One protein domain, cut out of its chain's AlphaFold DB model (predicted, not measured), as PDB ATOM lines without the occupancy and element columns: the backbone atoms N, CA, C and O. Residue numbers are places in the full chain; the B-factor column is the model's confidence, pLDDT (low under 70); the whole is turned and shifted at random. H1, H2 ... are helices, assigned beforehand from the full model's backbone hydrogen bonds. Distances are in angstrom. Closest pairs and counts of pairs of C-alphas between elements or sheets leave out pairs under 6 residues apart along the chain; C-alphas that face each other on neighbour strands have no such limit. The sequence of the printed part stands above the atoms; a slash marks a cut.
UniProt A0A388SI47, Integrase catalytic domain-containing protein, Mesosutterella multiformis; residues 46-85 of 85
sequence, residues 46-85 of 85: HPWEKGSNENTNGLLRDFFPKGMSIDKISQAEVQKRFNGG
ATOM      1  N   HIS A  46     302.757 530.174 378.690       73.25
ATOM      2  CA  HIS A  46     302.031 531.358 379.180       73.25
ATOM      3  C   HIS A  46     301.283 531.060 380.499       73.25
ATOM      4  O   HIS A  46     300.061 530.904 380.510       73.25
ATOM      5  N   PRO A  47     301.987 530.915 381.642       66.44
ATOM      6  CA  PRO A  47     301.367 530.566 382.927       66.44
ATOM      7  C   PRO A  47     300.333 531.598 383.407       66.44
ATOM      8  O   PRO A  47     299.354 531.225 384.047       66.44
ATOM      9  N   TRP A  48     300.482 532.874 383.035       72.31
ATOM     10  CA  TRP A  48     299.533 533.931 383.401       72.31
ATOM     11  C   TRP A  48     298.147 533.767 382.760       72.31
ATOM     12  O   TRP A  48     297.159 534.190 383.350       72.31
ATOM     13  N   GLU A  49     298.040 533.103 381.605       70.31
ATOM     14  CA  GLU A  49     296.748 532.782 380.973       70.31
ATOM     15  C   GLU A  49     296.033 531.616 381.665       70.31
ATOM     16  O   GLU A  49     294.841 531.394 381.461       70.31
ATOM     17  N   LYS A  50     296.765 530.854 382.486       73.56
ATOM     18  CA  LYS A  50     296.291 529.633 383.140       73.56
ATOM     19  C   LYS A  50     296.090 529.785 384.639       73.56
ATOM     20  O   LYS A  50     295.685 528.807 385.253       73.56
ATOM     21  N   GLY A  51     296.312 530.962 385.229       79.12
ATOM     22  CA  GLY A  51     296.252 531.150 386.686       79.12
ATOM     23  C   GLY A  51     294.971 530.589 387.319       79.12
ATOM     24  O   GLY A  51     295.036 529.778 388.241       79.12
ATOM     25  N   SER A  52     293.803 530.914 386.757       79.19
ATOM     26  CA  SER A  52     292.515 530.388 387.235       79.19
ATOM     27  C   SER A  52     292.351 528.881 387.006       79.19
ATOM     28  O   SER A  52     291.767 528.191 387.842       79.19
ATOM     29  N   ASN A  53     292.877 528.354 385.898       78.62
ATOM     30  CA  ASN A  53     292.796 526.930 385.578       78.62
ATOM     31  C   ASN A  53     293.733 526.102 386.474       78.62
ATOM     32  O   ASN A  53     293.349 525.054 386.976       78.62
ATOM     33  N   GLU A  54     294.948 526.588 386.739       81.56
ATOM     34  CA  GLU A  54     295.909 525.960 387.649       81.56
ATOM     35  C   GLU A  54     295.412 525.982 389.094       81.56
ATOM     36  O   GLU A  54     295.501 524.955 389.763       81.56
ATOM     37  N   ASN A  55     294.810 527.090 389.539       84.06
ATOM     38  CA  ASN A  55     294.180 527.173 390.856       84.06
ATOM     39  C   ASN A  55     293.026 526.167 390.997       84.06
ATOM     40  O   ASN A  55     292.993 525.383 391.941       84.06
ATOM     41  N   THR A  56     292.118 526.125 390.016       82.19
ATOM     42  CA  THR A  56     290.981 525.185 390.022       82.19
ATOM     43  C   THR A  56     291.457 523.730 389.971       82.19
ATOM     44  O   THR A  56     290.992 522.890 390.739       82.19
ATOM     45  N   ASN A  57     292.446 523.426 389.129       79.69
ATOM     46  CA  ASN A  57     293.051 522.098 389.048       79.69
ATOM     47  C   ASN A  57     293.819 521.714 390.321       79.69
ATOM     48  O   ASN A  57     293.922 520.527 390.623       79.69
ATOM     49  N   GLY A  58     294.376 522.687 391.046       84.44
ATOM     50  CA  GLY A  58     294.975 522.494 392.365       84.44
ATOM     51  C   GLY A  58     293.933 522.027 393.374       84.44
ATOM     52  O   GLY A  58     294.072 520.932 393.908       84.44
ATOM     53  N   LEU A  59     292.835 522.776 393.506       85.56
ATOM     54  CA  LEU A  59     291.719 522.427 394.392       85.56
ATOM     55  C   LEU A  59     291.162 521.031 394.091       85.56
ATOM     56  O   LEU A  59     290.945 520.232 394.994       85.56
ATOM     57  N   LEU A  60     290.984 520.688 392.811       83.62
ATOM     58  CA  LEU A  60     290.545 519.344 392.427       83.62
ATOM     59  C   LEU A  60     291.516 518.252 392.895       83.62
ATOM     60  O   LEU A  60     291.075 517.167 393.266       83.62
ATOM     61  N   ARG A  61     292.825 518.519 392.889       86.31
ATOM     62  CA  ARG A  61     293.853 517.551 393.300       86.31
ATOM     63  C   ARG A  61     293.959 517.384 394.810       86.31
ATOM     64  O   ARG A  61     294.401 516.315 395.228       86.31
ATOM     65  N   ASP A  62     293.510 518.363 395.590       87.19
ATOM     66  CA  ASP A  62     293.398 518.232 397.047       87.19
ATOM     67  C   ASP A  62     292.351 517.168 397.426       87.19
ATOM     68  O   ASP A  62     292.535 516.425 398.389       87.19
ATOM     69  N   PHE A  63     291.294 517.016 396.617       85.00
ATOM     70  CA  PHE A  63     290.250 515.996 396.811       85.00
ATOM     71  C   PHE A  63     290.475 514.703 396.007       85.00
ATOM     72  O   PHE A  63     290.047 513.620 396.429       85.00
ATOM     73  N   PHE A  64     291.125 514.807 394.844       86.00
ATOM     74  CA  PHE A  64     291.364 513.710 393.903       86.00
ATOM     75  C   PHE A  64     292.828 513.717 393.431       86.00
ATOM     76  O   PHE A  64     293.149 514.280 392.376       86.00
ATOM     77  N   PRO A  65     293.741 513.087 394.193       83.81
ATOM     78  CA  PRO A  65     295.156 513.048 393.854       83.81
ATOM     79  C   PRO A  65     295.412 512.458 392.464       83.81
ATOM     80  O   PRO A  65     294.690 511.578 391.983       83.81
ATOM     81  N   LYS A  66     296.493 512.907 391.816       79.44
ATOM     82  CA  LYS A  66     296.899 512.382 390.503       79.44
ATOM     83  C   LYS A  66     297.035 510.855 390.539       79.44
ATOM     84  O   LYS A  66     297.680 510.308 391.426       79.44
ATOM     85  N   GLY A  67     296.473 510.187 389.532       79.50
ATOM     86  CA  GLY A  67     296.508 508.726 389.400       79.50
ATOM     87  C   GLY A  67     295.353 508.000 390.093       79.50
ATOM     88  O   GLY A  67     295.170 506.806 389.861       79.50
ATOM     89  N   MET A  68     294.532 508.700 390.882       82.38
ATOM     90  CA  MET A  68     293.278 508.152 391.390       82.38
ATOM     91  C   MET A  68     292.237 508.120 390.263       82.38
ATOM     92  O   MET A  68     291.878 509.163 389.718       82.38
ATOM     93  N   SER A  69     291.735 506.932 389.911       80.06
ATOM     94  CA  SER A  69     290.563 506.838 389.030       80.06
ATOM     95  C   SER A  69     289.339 507.359 389.779       80.06
ATOM     96  O   SER A  69     288.993 506.872 390.857       80.06
ATOM     97  N   ILE A  70     288.684 508.349 389.181       79.44
ATOM     98  CA  ILE A  70     287.420 508.910 389.663       79.44
ATOM     99  C   ILE A  70     286.201 508.144 389.127       79.44
ATOM    100  O   ILE A  70     285.088 508.379 389.582       79.44
ATOM    101  N   ASP A  71     286.401 507.175 388.225       81.81
ATOM    102  CA  ASP A  71     285.318 506.442 387.547       81.81
ATOM    103  C   ASP A  71     284.463 505.609 388.512       81.81
ATOM    104  O   ASP A  71     283.302 505.317 388.237       81.81
ATOM    105  N   LYS A  72     285.045 505.208 389.649       81.50
ATOM    106  CA  LYS A  72     284.383 504.401 390.685       81.50
ATOM    107  C   LYS A  72     283.894 505.224 391.877       81.50
ATOM    108  O   LYS A  72     283.385 504.650 392.838       81.50
ATOM    109  N   ILE A  73     284.069 506.544 391.851       84.44
ATOM    110  CA  ILE A  73     283.640 507.416 392.942       84.44
ATOM    111  C   ILE A  73     282.177 507.789 392.708       84.44
ATOM    112  O   ILE A  73     281.809 508.305 391.655       84.44
ATOM    113  N   SER A  74     281.321 507.501 393.690       87.19
ATOM    114  CA  SER A  74     279.906 507.860 393.607       87.19
ATOM    115  C   SER A  74     279.730 509.376 393.703       87.19
ATOM    116  O   SER A  74     280.506 510.062 394.366       87.19
ATOM    117  N   GLN A  75     278.664 509.911 393.104       83.62
ATOM    118  CA  GLN A  75     278.365 511.344 393.218       83.62
ATOM    119  C   GLN A  75     278.192 511.807 394.673       83.62
ATOM    120  O   GLN A  75     278.597 512.910 395.020       83.62
ATOM    121  N   ALA A  76     277.656 510.951 395.548       85.75
ATOM    122  CA  ALA A  76     277.547 511.256 396.973       85.75
ATOM    123  C   ALA A  76     278.926 511.414 397.638       85.75
ATOM    124  O   ALA A  76     279.121 512.322 398.442       85.75
ATOM    125  N   GLU A  77     279.889 510.561 397.281       84.62
ATOM    126  CA  GLU A  77     281.263 510.642 397.782       84.62
ATOM    127  C   GLU A  77     281.988 511.876 397.227       84.62
ATOM    128  O   GLU A  77     282.690 512.559 397.972       84.62
ATOM    129  N   VAL A  78     281.761 512.218 395.953       85.25
ATOM    130  CA  VAL A  78     282.243 513.475 395.359       85.25
ATOM    131  C   VAL A  78     281.702 514.671 396.148       85.25
ATOM    132  O   VAL A  78     282.482 515.473 396.656       85.25
ATOM    133  N   GLN A  79     280.382 514.759 396.332       85.12
ATOM    134  CA  GLN A  79     279.747 515.874 397.035       85.12
ATOM    135  C   GLN A  79     280.205 515.987 398.493       85.12
ATOM    136  O   GLN A  79     280.421 517.092 398.987       85.12
ATOM    137  N   LYS A  80     280.382 514.852 399.182       85.75
ATOM    138  CA  LYS A  80     280.885 514.816 400.559       85.75
ATOM    139  C   LYS A  80     282.285 515.417 400.665       85.75
ATOM    140  O   LYS A  80     282.549 516.145 401.613       85.75
ATOM    141  N   ARG A  81     283.168 515.125 399.706       82.25
ATOM    142  CA  ARG A  81     284.527 515.683 399.680       82.25
ATOM    143  C   ARG A  81     284.516 517.181 399.400       82.25
ATOM    144  O   ARG A  81     285.179 517.909 400.120       82.25
ATOM    145  N   PHE A  82     283.710 517.641 398.444       77.56
ATOM    146  CA  PHE A  82     283.605 519.070 398.124       77.56
ATOM    147  C   PHE A  82     282.930 519.919 399.214       77.56
ATOM    148  O   PHE A  82     283.304 521.071 399.385       77.56
ATOM    149  N   ASN A  83     281.944 519.380 399.941       76.69
ATOM    150  CA  ASN A  83     281.209 520.121 400.980       76.69
ATOM    151  C   ASN A  83     281.809 519.980 402.389       76.69
ATOM    152  O   ASN A  83     281.334 520.638 403.312       76.69
ATOM    153  N   GLY A  84     282.750 519.054 402.579       62.34
ATOM    154  CA  GLY A  84     283.358 518.741 403.875       62.34
ATOM    155  C   GLY A  84     284.775 519.287 404.062       62.34
ATOM    156  O   GLY A  84     285.395 518.947 405.068       62.34
ATOM    157  N   GLY A  85     285.284 520.051 403.088       52.16
ATOM    158  CA  GLY A  85     286.545 520.796 403.162       52.16
ATOM    159  C   GLY A  85     286.351 522.223 403.650       52.16
ATOM    160  O   GLY A  85     285.255 522.779 403.413       52.16
TER     161      GLY A  85
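What this domain is: This is residues 46 to 85 of the 85 residues of the protein "Integrase catalytic domain-containing protein" of Mesosutterella multiformis (UniProt A0A388SI47). One long helix, H1, makes most of the length of a loose, elongated piece; a long looping link leads from its end to a shorter helix, H2, which sits near that end and is steeply tilted to it. The printed part has 40 residues with two named helices, H1 then H2, and no named strand, and its class is all helix. It is loose, with a radius of gyration of the C-alphas of 12.2 A, and spans 35 by 21 by 12 A.

Where its parts are: Find C-alpha 51 at (296.252, 531.150, 386.686); from there H1, residues 51 to 63, runs 19.2 A to C-alpha 63 at (290.250, 515.996, 396.811). H2, residues 75 to 83, runs 12.1 A and ends at C-alpha 83 at (281.209, 520.121, 400.980).

How they stand to each other: Look at Phe 63 and Arg 81, whose C-alphas, 6.4 A apart, are the closest of H1 and H2. The two helices are close but not clearly touching. They run opposite ways at a steep tilt of 66 degrees. In H2 every O i to N i+4 pair is within hydrogen-bond range; in H1, 8 of 9 are.

The domain as a whole: The C-alphas of His 46 and Ala 76, the two farthest apart, are 36.3 A apart. The link from H1 to H2, 11 residues, is long. The printed part has no cut. Residues 46 to 58, of which 51 to 58 belong to H1, stand free. Confidence is under 70 at residues 47, 84 and 85.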